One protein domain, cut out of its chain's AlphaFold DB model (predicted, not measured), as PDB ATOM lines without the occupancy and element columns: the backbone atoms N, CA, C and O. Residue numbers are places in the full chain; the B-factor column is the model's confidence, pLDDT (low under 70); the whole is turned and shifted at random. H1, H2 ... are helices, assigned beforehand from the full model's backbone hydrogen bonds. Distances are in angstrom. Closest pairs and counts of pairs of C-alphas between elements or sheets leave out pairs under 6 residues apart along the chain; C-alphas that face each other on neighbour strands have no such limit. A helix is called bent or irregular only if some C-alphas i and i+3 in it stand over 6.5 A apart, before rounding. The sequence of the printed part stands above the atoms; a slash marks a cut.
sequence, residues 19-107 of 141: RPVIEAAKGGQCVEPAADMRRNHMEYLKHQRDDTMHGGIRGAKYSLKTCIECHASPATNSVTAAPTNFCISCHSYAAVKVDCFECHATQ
ATOM      1  N   ARG A  19     143.072 196.033 144.025       88.25
ATOM      2  CA  ARG A  19     144.223 196.939 144.153       88.25
ATOM      3  C   ARG A  19     145.242 196.612 143.058       88.25
ATOM      4  O   ARG A  19     145.382 195.434 142.724       88.25
ATOM      5  N   PRO A  20     145.969 197.606 142.520       89.81
ATOM      6  CA  PRO A  20     147.078 197.329 141.615       89.81
ATOM      7  C   PRO A  20     148.170 196.538 142.341       89.81
ATOM      8  O   PRO A  20     148.414 196.738 143.534       89.81
ATOM      9  N   VAL A  21     148.856 195.668 141.602       88.69
ATOM     10  CA  VAL A  21     150.066 194.994 142.083       88.69
ATOM     11  C   VAL A  21     151.236 195.938 141.869       88.69
ATOM     12  O   VAL A  21     151.636 196.168 140.733       88.69
ATOM     13  N   ILE A  22     151.766 196.517 142.940       85.06
ATOM     14  CA  ILE A  22     152.826 197.522 142.858       85.06
ATOM     15  C   ILE A  22     154.137 196.912 143.351       85.06
ATOM     16  O   ILE A  22     154.220 196.471 144.497       85.06
ATOM     17  N   GLU A  23     155.167 196.919 142.505       89.12
ATOM     18  CA  GLU A  23     156.530 196.579 142.919       89.12
ATOM     19  C   GLU A  23     157.060 197.580 143.955       89.12
ATOM     20  O   GLU A  23     156.875 198.796 143.835       89.12
ATOM     21  N   ALA A  24     157.727 197.063 144.987       87.44
ATOM     22  CA  ALA A  24     158.329 197.898 146.016       87.44
ATOM     23  C   ALA A  24     159.456 198.759 145.426       87.44
ATOM     24  O   ALA A  24     160.257 198.291 144.616       87.44
ATOM     25  N   ALA A  25     159.533 200.016 145.866       89.44
ATOM     26  CA  ALA A  25     160.675 200.871 145.562       89.44
ATOM     27  C   ALA A  25     161.950 200.331 146.230       89.44
ATOM     28  O   ALA A  25     161.883 199.571 147.197       89.44
ATOM     29  N   LYS A  26     163.116 200.818 145.790       88.06
ATOM     30  CA  LYS A  26     164.431 200.501 146.386       88.06
ATOM     31  C   LYS A  26     164.570 200.853 147.882       88.06
ATOM     32  O   LYS A  26     165.571 200.489 148.492       88.06
ATOM     33  N   GLY A  27     163.582 201.528 148.476       83.56
ATOM     34  CA  GLY A  27     163.554 201.938 149.881       83.56
ATOM     35  C   GLY A  27     164.058 203.368 150.102       83.56
ATOM     36  O   GLY A  27     164.382 204.078 149.154       83.56
ATOM     37  N   GLY A  28     164.102 203.794 151.367       87.06
ATOM     38  CA  GLY A  28     164.480 205.155 151.768       87.06
ATOM     39  C   GLY A  28     163.284 206.064 152.070       87.06
ATOM     40  O   GLY A  28     162.144 205.610 152.163       87.06
ATOM     41  N   GLN A  29     163.560 207.356 152.262       89.00
ATOM     42  CA  GLN A  29     162.526 208.352 152.535       89.00
ATOM     43  C   GLN A  29     161.731 208.644 151.259       89.00
ATOM     44  O   GLN A  29     162.289 209.101 150.261       89.00
ATOM     45  N   CYS A  30     160.419 208.404 151.299       90.44
ATOM     46  CA  CYS A  30     159.520 208.790 150.216       90.44
ATOM     47  C   CYS A  30     159.486 210.315 150.064       90.44
ATOM     48  O   CYS A  30     159.561 211.045 151.055       90.44
ATOM     49  N   VAL A  31     159.317 210.790 148.825       93.19
ATOM     50  CA  VAL A  31     159.217 212.229 148.515       93.19
ATOM     51  C   VAL A  31     158.034 212.906 149.211       93.19
ATOM     52  O   VAL A  31     158.107 214.103 149.474       93.19
ATOM     53  N   GLU A  32     156.987 212.128 149.502       95.81
ATOM     54  CA  GLU A  32     155.783 212.485 150.254       95.81
ATOM     55  C   GLU A  32     155.091 211.218 150.802       95.81
ATOM     56  O   GLU A  32     155.417 210.101 150.370       95.81
ATOM     57  N   PRO A  33     154.101 211.355 151.705       95.75
ATOM     58  CA  PRO A  33     153.237 210.253 152.117       95.75
ATOM     59  C   PRO A  33     152.488 209.603 150.940       95.75
ATOM     60  O   PRO A  33     152.085 210.252 149.973       95.75
ATOM     61  N   ALA A  34     152.234 208.294 151.037       90.88
ATOM     62  CA  ALA A  34     151.593 207.532 149.961       90.88
ATOM     63  C   ALA A  34     150.181 208.039 149.608       90.88
ATOM     64  O   ALA A  34     149.780 207.986 148.444       90.88
ATOM     65  N   ALA A  35     149.428 208.533 150.598       93.69
ATOM     66  CA  ALA A  35     148.100 209.105 150.381       93.69
ATOM     67  C   ALA A  35     148.159 210.383 149.528       93.69
ATOM     68  O   ALA A  35     147.358 210.530 148.604       93.69
ATOM     69  N   ASP A  36     149.142 211.248 149.783       96.56
ATOM     70  CA  ASP A  36     149.349 212.489 149.034       96.56
ATOM     71  C   ASP A  36     149.847 212.197 147.625       96.56
ATOM     72  O   ASP A  36     149.328 212.746 146.657       96.56
ATOM     73  N   MET A  37     150.777 211.247 147.476       94.25
ATOM     74  CA  MET A  37     151.237 210.815 146.156       94.25
ATOM     75  C   MET A  37     150.096 210.283 145.300       94.25
ATOM     76  O   MET A  37     149.933 210.726 144.170       94.25
ATOM     77  N   ARG A  38     149.232 209.410 145.823       92.56
ATOM     78  CA  ARG A  38     148.094 208.888 145.046       92.56
ATOM     79  C   ARG A  38     147.159 209.987 144.535       92.56
ATOM     80  O   ARG A  38     146.612 209.830 143.450       92.56
ATOM     81  N   ARG A  39     146.995 211.080 145.286       95.19
ATOM     82  CA  ARG A  39     146.108 212.197 144.926       95.19
ATOM     83  C   ARG A  39     146.775 213.215 144.006       95.19
ATOM     84  O   ARG A  39     146.166 213.625 143.027       95.19
ATOM     85  N   ASN A  40     148.025 213.569 144.294       96.75
ATOM     86  CA  ASN A  40     148.643 214.787 143.770       96.75
ATOM     87  C   ASN A  40     149.845 214.528 142.848       96.75
ATOM     88  O   ASN A  40     150.328 215.464 142.216       96.75
ATOM     89  N   HIS A  41     150.340 213.285 142.721       95.31
ATOM     90  CA  HIS A  41     151.566 213.018 141.948       95.31
ATOM     91  C   HIS A  41     151.499 213.538 140.508       95.31
ATOM     92  O   HIS A  41     152.502 214.027 139.999       95.31
ATOM     93  N   MET A  42     150.335 213.487 139.852       93.56
ATOM     94  CA  MET A  42     150.211 213.999 138.488       93.56
ATOM     95  C   MET A  42     150.280 215.523 138.400       93.56
ATOM     96  O   MET A  42     150.748 216.029 137.385       93.56
ATOM     97  N   GLU A  43     149.856 216.264 139.422       95.75
ATOM     98  CA  GLU A  43     150.022 217.723 139.448       95.75
ATOM     99  C   GLU A  43     151.502 218.080 139.583       95.75
ATOM    100  O   GLU A  43     152.035 218.854 138.785       95.75
ATOM    101  N   TYR A  44     152.191 217.421 140.518       96.25
ATOM    102  CA  TYR A  44     153.626 217.589 140.729       96.25
ATOM    103  C   TYR A  44     154.438 217.231 139.481       96.25
ATOM    104  O   TYR A  44     155.296 218.005 139.058       96.25
ATOM    105  N   LEU A  45     154.139 216.090 138.854       93.44
ATOM    106  CA  LEU A  45     154.836 215.636 137.653       93.44
ATOM    107  C   LEU A  45     154.554 216.524 136.440       93.44
ATOM    108  O   LEU A  45     155.465 216.739 135.647       93.44
ATOM    109  N   LYS A  46     153.333 217.052 136.274       92.44
ATOM    110  CA  LYS A  46     153.010 217.968 135.167       92.44
ATOM    111  C   LYS A  46     153.789 219.269 135.276       92.44
ATOM    112  O   LYS A  46     154.441 219.654 134.311       92.44
ATOM    113  N   HIS A  47     153.758 219.900 136.448       94.56
ATOM    114  CA  HIS A  47     154.494 221.139 136.664       94.56
ATOM    115  C   HIS A  47     155.995 220.919 136.459       94.56
ATOM    116  O   HIS A  47     156.620 221.598 135.650       94.56
ATOM    117  N   GLN A  48     156.544 219.872 137.080       94.62
ATOM    118  CA  GLN A  48     157.958 219.559 136.945       94.62
ATOM    119  C   GLN A  48     158.366 219.201 135.509       94.62
ATOM    120  O   GLN A  48     159.474 219.527 135.086       94.62
ATOM    121  N   ARG A  49     157.501 218.514 134.756       92.00
ATOM    122  CA  ARG A  49     157.728 218.214 133.338       92.00
ATOM    123  C   ARG A  49     157.853 219.502 132.541       92.00
ATOM    124  O   ARG A  49     158.790 219.616 131.757       92.00
ATOM    125  N   ASP A  50     156.934 220.440 132.725       93.56
ATOM    126  CA  ASP A  50     156.932 221.693 131.972       93.56
ATOM    127  C   ASP A  50     158.158 222.546 132.343       93.56
ATOM    128  O   ASP A  50     158.855 223.035 131.452       93.56
ATOM    129  N   ASP A  51     158.518 222.604 133.628       95.00
ATOM    130  CA  ASP A  51     159.745 223.255 134.102       95.00
ATOM    131  C   ASP A  51     161.004 222.644 133.478       95.00
ATOM    132  O   ASP A  51     161.927 223.357 133.089       95.00
ATOM    133  N   THR A  52     161.058 221.316 133.355       92.94
ATOM    134  CA  THR A  52     162.209 220.624 132.768       92.94
ATOM    135  C   THR A  52     162.269 220.764 131.252       92.94
ATOM    136  O   THR A  52     163.349 221.007 130.715       92.94
ATOM    137  N   MET A  53     161.144 220.602 130.556       90.69
ATOM    138  CA  MET A  53     161.108 220.548 129.093       90.69
ATOM    139  C   MET A  53     161.069 221.934 128.453       90.69
ATOM    140  O   MET A  53     161.747 222.153 127.455       90.69
ATOM    141  N   HIS A  54     160.303 222.867 129.020       94.62
ATOM    142  CA  HIS A  54     160.169 224.225 128.493       94.62
ATOM    143  C   HIS A  54     161.062 225.219 129.240       94.62
ATOM    144  O   HIS A  54     161.631 226.111 128.619       94.62
ATOM    145  N   GLY A  55     161.209 225.057 130.558       95.25
ATOM    146  CA  GLY A  55     162.031 225.945 131.387       95.25
ATOM    147  C   GLY A  55     163.509 225.550 131.485       95.25
ATOM    148  O   GLY A  55     164.327 226.349 131.931       95.25
ATOM    149  N   GLY A  56     163.874 224.322 131.100       94.75
ATOM    150  CA  GLY A  56     165.236 223.798 131.246       94.75
ATOM    151  C   GLY A  56     165.673 223.522 132.695       94.75
ATOM    152  O   GLY A  56     166.842 223.215 132.933       94.75
ATOM    153  N   ILE A  57     164.763 223.592 133.670       94.00
ATOM    154  CA  ILE A  57     165.057 223.434 135.101       94.00
ATOM    155  C   ILE A  57     165.109 221.945 135.461       94.00
ATOM    156  O   ILE A  57     164.160 221.189 135.243       94.00
ATOM    157  N   ARG A  58     166.228 221.499 136.041       91.69
ATOM    158  CA  ARG A  58     166.475 220.089 136.396       91.69
ATOM    159  C   ARG A  58     166.762 219.931 137.887       91.69
ATOM    160  O   ARG A  58     167.262 220.845 138.527       91.69
ATOM    161  N   GLY A  59     166.495 218.738 138.417       86.81
ATOM    162  CA  GLY A  59     166.875 218.358 139.785       86.81
ATOM    163  C   GLY A  59     165.932 218.835 140.893       86.81
ATOM    164  O   GLY A  59     166.270 218.710 142.064       86.81
ATOM    165  N   ALA A  60     164.756 219.360 140.553       90.19
ATOM    166  CA  ALA A  60     163.755 219.726 141.546       90.19
ATOM    167  C   ALA A  60     163.056 218.493 142.156       90.19
ATOM    168  O   ALA A  60     163.138 217.374 141.641       90.19
ATOM    169  N   LYS A  61     162.390 218.709 143.299       92.44
ATOM    170  CA  LYS A  61     161.891 217.666 144.216       92.44
ATOM    171  C   LYS A  61     161.111 216.541 143.525       92.44
ATOM    172  O   LYS A  61     161.304 215.374 143.861       92.44
ATOM    173  N   TYR A  62     160.257 216.881 142.563       95.44
ATOM    174  CA  TYR A  62     159.356 215.938 141.895       95.44
ATOM    175  C   TYR A  62     159.853 215.503 140.513       95.44
ATOM    176  O   TYR A  62     159.054 215.199 139.628       95.44
ATOM    177  N   SER A  63     161.172 215.513 140.285       91.69
ATOM    178  CA  SER A  63     161.731 215.141 138.985       91.69
ATOM    179  C   SER A  63     161.356 213.713 138.592       91.69
ATOM    180  O   SER A  63     161.482 212.773 139.376       91.69
ATOM    181  N   LEU A  64     160.978 213.522 137.329       90.25
ATOM    182  CA  LEU A  64     160.650 212.195 136.810       90.25
ATOM    183  C   LEU A  64     161.835 211.216 136.947       90.25
ATOM    184  O   LEU A  64     161.638 210.036 137.224       90.25
ATOM    185  N   LYS A  65     163.071 211.720 136.814       88.75
ATOM    186  CA  LYS A  65     164.308 210.944 136.983       88.75
ATOM    187  C   LYS A  65     164.413 210.335 138.382       88.75
ATOM    188  O   LYS A  65     164.635 209.134 138.489       88.75
ATOM    189  N   THR A  66     164.228 211.131 139.434       89.50
ATOM    190  CA  THR A  66     164.345 210.649 140.821       89.50
ATOM    191  C   THR A  66     163.240 209.655 141.173       89.50
ATOM    192  O   THR A  66     163.492 208.687 141.886       89.50
ATOM    193  N   CYS A  67     162.036 209.815 140.611       92.19
ATOM    194  CA  CYS A  67     160.979 208.809 140.735       92.19
ATOM    195  C   CYS A  67     161.407 207.466 140.117       92.19
ATOM    196  O   CYS A  67     161.298 206.424 140.766       92.19
ATOM    197  N   ILE A  68     161.921 207.482 138.882       91.25
ATOM    198  CA  ILE A  68     162.362 206.274 138.165       91.25
ATOM    199  C   ILE A  68     163.536 205.603 138.884       91.25
ATOM    200  O   ILE A  68     163.568 204.383 138.984       91.25
ATOM    201  N   GLU A  69     164.478 206.366 139.436       90.31
ATOM    202  CA  GLU A  69     165.631 205.808 140.154       90.31
ATOM    203  C   GLU A  69     165.234 204.892 141.315       90.31
ATOM    204  O   GLU A  69     165.880 203.858 141.513       90.31
ATOM    205  N   CYS A  70     164.161 205.237 142.033       92.94
ATOM    206  CA  CYS A  70     163.637 204.449 143.148       92.94
ATOM    207  C   CYS A  70     162.624 203.381 142.720       92.94
ATOM    208  O   CYS A  70     162.593 202.315 143.333       92.94
ATOM    209  N   HIS A  71     161.794 203.659 141.710       93.50
ATOM    210  CA  HIS A  71     160.661 202.807 141.329       93.50
ATOM    211  C   HIS A  71     160.912 201.891 140.129       93.50
ATOM    212  O   HIS A  71     160.076 201.031 139.846       93.50
ATOM    213  N   ALA A  72     162.022 202.061 139.408       92.06
ATOM    214  CA  ALA A  72     162.401 201.128 138.359       92.06
ATOM    215  C   ALA A  72     162.605 199.738 138.958       92.06
ATOM    216  O   ALA A  72     163.336 199.568 139.938       92.06
ATOM    217  N   SER A  73     161.976 198.750 138.329       90.94
ATOM    218  CA  SER A  73     162.125 197.356 138.713       90.94
ATOM    219  C   SER A  73     163.599 196.955 138.660       90.94
ATOM    220  O   SER A  73     164.252 197.230 137.651       90.94
ATOM    221  N   PRO A  74     164.141 196.254 139.664       90.44
ATOM    222  CA  PRO A  74     165.492 195.709 139.569       90.44
ATOM    223  C   PRO A  74     165.608 194.631 138.480       90.44
ATOM    224  O   PRO A  74     166.699 194.393 137.974       90.44
ATOM    225  N   ALA A  75     164.494 193.991 138.101       90.31
ATOM    226  CA  ALA A  75     164.474 192.957 137.072       90.31
ATOM    227  C   ALA A  75     164.471 193.544 135.651       90.31
ATOM    228  O   ALA A  75     165.148 193.021 134.770       90.31
ATOM    229  N   THR A  76     163.717 194.625 135.418       87.69
ATOM    230  CA  THR A  76     163.556 195.216 134.073       87.69
ATOM    231  C   THR A  76     164.313 196.527 133.881       87.69
ATOM    232  O   THR A  76     164.386 197.028 132.760       87.69
ATOM    233  N   ASN A  77     164.854 197.112 134.954       88.88
ATOM    234  CA  ASN A  77     165.364 198.487 135.000       88.88
ATOM    235  C   ASN A  77     164.370 199.515 134.431       88.88
ATOM    236  O   ASN A  77     164.760 200.522 133.846       88.88
ATOM    237  N   SER A  78     163.071 199.256 134.592       87.88
ATOM    238  CA  SER A  78     162.008 200.069 134.011       87.88
ATOM    239  C   SER A  78     160.814 200.194 134.951       87.88
ATOM    240  O   SER A  78     160.586 199.366 135.832       87.88
ATOM    241  N   VAL A  79     160.044 201.261 134.747       89.81
ATOM    242  CA  VAL A  79     158.755 201.502 135.406       89.81
ATOM    243  C   VAL A  79     157.558 201.143 134.512       89.81
ATOM    244  O   VAL A  79     156.418 201.187 134.975       89.81
ATOM    245  N   THR A  80     157.802 200.768 133.250       88.94
ATOM    246  CA  THR A  80     156.763 200.482 132.243       88.94
ATOM    247  C   THR A  80     156.981 199.207 131.422       88.94
ATOM    248  O   THR A  80     156.093 198.841 130.658       88.94
ATOM    249  N   ALA A  81     158.121 198.518 131.545       86.75
ATOM    250  CA  ALA A  81     158.453 197.387 130.666       86.75
ATOM    251  C   ALA A  81     157.597 196.131 130.910       86.75
ATOM    252  O   ALA A  81     157.369 195.359 129.982       86.75
ATOM    253  N   ALA A  82     157.119 195.920 132.137       88.00
ATOM    254  CA  ALA A  82     156.246 194.806 132.499       88.00
ATOM    255  C   ALA A  82     154.977 195.304 133.211       88.00
ATOM    256  O   ALA A  82     155.058 196.305 133.922       88.00
ATOM    257  N   PRO A  83     153.829 194.600 133.110       88.50
ATOM    258  CA  PRO A  83     152.560 195.028 133.716       88.50
ATOM    259  C   PRO A  83     152.603 195.262 135.233       88.50
ATOM    260  O   PRO A  83     151.769 195.991 135.759       88.50
ATOM    261  N   THR A  84     153.558 194.648 135.935       89.62
ATOM    262  CA  THR A  84     153.767 194.802 137.384       89.62
ATOM    263  C   THR A  84     154.638 196.001 137.750       89.62
ATOM    264  O   THR A  84     154.664 196.402 138.914       89.62
ATOM    265  N   ASN A  85     155.345 196.594 136.781       91.12
ATOM    266  CA  ASN A  85     156.219 197.725 137.049       91.12
ATOM    267  C   ASN A  85     155.393 198.930 137.527       91.12
ATOM    268  O   ASN A  85     154.250 199.142 137.111       91.12
ATOM    269  N   PHE A  86     155.989 199.718 138.422       93.00
ATOM    270  CA  PHE A  86     155.285 200.686 139.265       93.00
ATOM    271  C   PHE A  86     154.326 201.620 138.509       93.00
ATOM    272  O   PHE A  86     153.147 201.707 138.860       93.00
ATOM    273  N   CYS A  87     154.813 202.309 137.469       91.62
ATOM    274  CA  CYS A  87     153.997 203.277 136.738       91.62
ATOM    275  C   CYS A  87     152.866 202.575 135.986       91.62
ATOM    276  O   CYS A  87     151.707 202.950 136.142       91.62
ATOM    277  N   ILE A  88     153.174 201.538 135.199       90.81
ATOM    278  CA  ILE A  88     152.168 200.918 134.329       90.81
ATOM    279  C   ILE A  88     151.110 200.130 135.106       90.81
ATOM    280  O   ILE A  88     149.950 200.155 134.705       90.81
ATOM    281  N   SER A  89     151.449 199.509 136.237       92.50
ATOM    282  CA  SER A  89     150.467 198.807 137.073       92.50
ATOM    283  C   SER A  89     149.398 199.760 137.620       92.50
ATOM    284  O   SER A  89     148.196 199.545 137.434       92.50
ATOM    285  N   CYS A  90     149.824 200.874 138.227       92.94
ATOM    286  CA  CYS A  90     148.911 201.885 138.762       92.94
ATOM    287  C   CYS A  90     148.118 202.594 137.665       92.94
ATOM    288  O   CYS A  90     146.921 202.818 137.821       92.94
ATOM    289  N   HIS A  91     148.767 202.937 136.555       92.69
ATOM    290  CA  HIS A  91     148.116 203.634 135.451       92.69
ATOM    291  C   HIS A  91     147.120 202.733 134.715       92.69
ATOM    292  O   HIS A  91     146.037 203.193 134.367       92.69
ATOM    293  N   SER A  92     147.415 201.435 134.581       90.94
ATOM    294  CA  SER A  92     146.454 200.453 134.062       90.94
ATOM    295  C   SER A  92     145.239 200.335 134.979       90.94
ATOM    296  O   SER A  92     144.108 200.347 134.504       90.94
ATOM    297  N   TYR A  93     145.460 200.286 136.297       93.00
ATOM    298  CA  TYR A  93     144.380 200.255 137.283       93.00
ATOM    299  C   TYR A  93     143.517 201.527 137.264       93.00
ATOM    300  O   TYR A  93     142.297 201.447 137.368       93.00
ATOM    301  N   ALA A  94     144.136 202.696 137.096       92.56
ATOM    302  CA  ALA A  94     143.441 203.978 137.012       92.56
ATOM    303  C   ALA A  94     142.861 204.281 135.616       92.56
ATOM    304  O   ALA A  94     142.232 205.323 135.443       92.56
ATOM    305  N   ALA A  95     143.086 203.407 134.626       92.88
ATOM    306  CA  ALA A  95     142.758 203.632 133.218       92.88
ATOM    307  C   ALA A  95     143.351 204.941 132.642       92.88
ATOM    308  O   ALA A  95     142.732 205.617 131.822       92.88
ATOM    309  N   VAL A  96     144.570 205.292 133.060       89.88
ATOM    310  CA  VAL A  96     145.307 206.487 132.618       89.88
ATOM    311  C   VAL A  96     146.440 206.077 131.679       89.88
ATOM    312  O   VAL A  96     147.170 205.128 131.957       89.88
ATOM    313  N   LYS A  97     146.624 206.799 130.569       82.62
ATOM    314  CA  LYS A  97     147.754 206.577 129.651       82.62
ATOM    315  C   LYS A  97     149.005 207.318 130.126       82.62
ATOM    316  O   LYS A  97     148.910 208.328 130.822       82.62
ATOM    317  N   VAL A  98     150.182 206.791 129.783       82.56
ATOM    318  CA  VAL A  98     151.464 207.463 130.040       82.56
ATOM    319  C   VAL A  98     152.087 207.887 128.719       82.56
ATOM    320  O   VAL A  98     152.829 207.130 128.100       82.56
ATOM    321  N   ASP A  99     151.796 209.114 128.314       71.12
ATOM    322  CA  ASP A  99     152.027 209.598 126.949       71.12
ATOM    323  C   ASP A  99     153.518 209.635 126.568       71.12
ATOM    324  O   ASP A  99     153.910 209.258 125.467       71.12
ATOM    325  N   CYS A 100     154.392 210.037 127.500       70.62
ATOM    326  CA  CYS A 100     155.820 210.231 127.223       70.62
ATOM    327  C   CYS A 100     156.545 208.924 126.863       70.62
ATOM    328  O   CYS A 100     157.515 208.930 126.104       70.62
ATOM    329  N   PHE A 101     156.099 207.799 127.427       71.06
ATOM    330  CA  PHE A 101     156.771 206.508 127.270       71.06
ATOM    331  C   PHE A 101     156.222 205.686 126.104       71.06
ATOM    332  O   PHE A 101     156.803 204.654 125.793       71.06
ATOM    333  N   GLU A 102     155.171 206.134 125.415       64.12
ATOM    334  CA  GLU A 102     154.669 205.426 124.230       64.12
ATOM    335  C   GLU A 102     155.701 205.425 123.088       64.12
ATOM    336  O   GLU A 102     155.811 204.440 122.360       64.12
ATOM    337  N   CYS A 103     156.521 206.482 122.996       63.28
ATOM    338  CA  CYS A 103     157.604 206.598 122.011       63.28
ATOM    339  C   CYS A 103     159.014 206.430 122.611       63.28
ATOM    340  O   CYS A 103     159.937 206.072 121.884       63.28
ATOM    341  N   HIS A 104     159.196 206.678 123.917       71.56
ATOM    342  CA  HIS A 104     160.504 206.620 124.596       71.56
ATOM    343  C   HIS A 104     160.682 205.431 125.555       71.56
ATOM    344  O   HIS A 104     161.684 205.368 126.269       71.56
ATOM    345  N   ALA A 105     159.756 204.469 125.588       59.00
ATOM    346  CA  ALA A 105     160.035 203.187 126.225       59.00
ATOM    347  C   ALA A 105     161.124 202.452 125.428       59.00
ATOM    348  O   ALA A 105     161.032 202.302 124.212       59.00
ATOM    349  N   THR A 106     162.150 201.953 126.118       52.28
ATOM    350  CA  THR A 106     163.257 201.164 125.542       52.28
ATOM    351  C   THR A 106     162.810 199.864 124.860       52.28
ATOM    352  O   THR A 106     163.624 199.189 124.237       52.28
ATOM    353  N   GLN A 107     161.521 199.534 124.915       48.16
ATOM    354  CA  GLN A 107     160.859 198.623 123.994       48.16
ATOM    355  C   GLN A 107     159.497 199.224 123.635       48.16
ATOM    356  O   GLN A 107     158.758 199.586 124.556       48.16
TER     357      GLN A 107
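Overview. This is residues 19 to 107 of the 141 residues of the protein "Sulfur reduction protein DsrJ" of Rhodoferax sp. BAB1 (UniProt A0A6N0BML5). After a winding lead of residues 19 to 33, a long, sharply kinked helix, H1, runs out to one end of the domain, and the chain folds back from there into the short helix H2. H2 and the short helix H3 come near each other at a corner, about perpendicular, with the loop of residues 72 to 85 between them along the chain, and the tiny H4 touches no helix. The printed part has 89 residues with four named helices, in the order H1, H2, H3, H4, and no named strand. Its class is all helix, though under half of the residues, 40 of 89, are in named elements. The whole is compact, with a radius of gyration of the C-alphas of 12.8 A, and spans 34 by 31 by 25 A.

Arrangement. Start at Arg 19 and pass residues 19 to 33 to reach H1, residues 34 to 53, which has a kink of 62 degrees near residue 41. H1 is irregular: C-alphas 39 and 42 are 7.8 A apart. Next look at H2, residues 64 to 71; it only just touches H1, with 3 pairs of C-alphas within 8 A, and H1 does so with residues 45 to 49 alone. Their closest C-alphas are those of Leu 45 and Leu 64, 6.8 A apart. H1 and H2 form a helical hairpin, running opposite ways at a steep tilt of 39 degrees. Go on to H3, residues 86 to 93, which is close to H2 but not clearly touching it; the closest C-alphas, those of His 71 and Phe 86, are 6.1 A apart. Their lines are about perpendicular, at 88 degrees. Last comes H4, residues 101 to 104, apart from H1, H2 and H3; H1 and H3 are apart too. In H3 every O i to N i+4 pair is within hydrogen-bond range, against 14 of 16 in H1 and 3 of 4 in H2; H4 is too short for such a pair, and its one O i to N i+3 pair is not within range.

Along the chain. Find C-alpha 34 at (151.593, 207.532, 149.961); from there H1 runs 26.4 A to C-alpha 53 at (161.108, 220.548, 129.093). H2 is 10.4 A long and H3 11.1 A. H4 ends at C-alpha 104, at (160.504, 206.620, 124.596).

Size, cuts and confidence. The C-alphas farthest apart are those of Arg 19 and Gly 56, at 36.5 A. The printed part has no cut. The link from H2 to H3, 14 residues, is long; the other two are short. Mean pLDDT of the printed part is 88.5; look for values under 70 at residues 102 to 103 and 105 to 107.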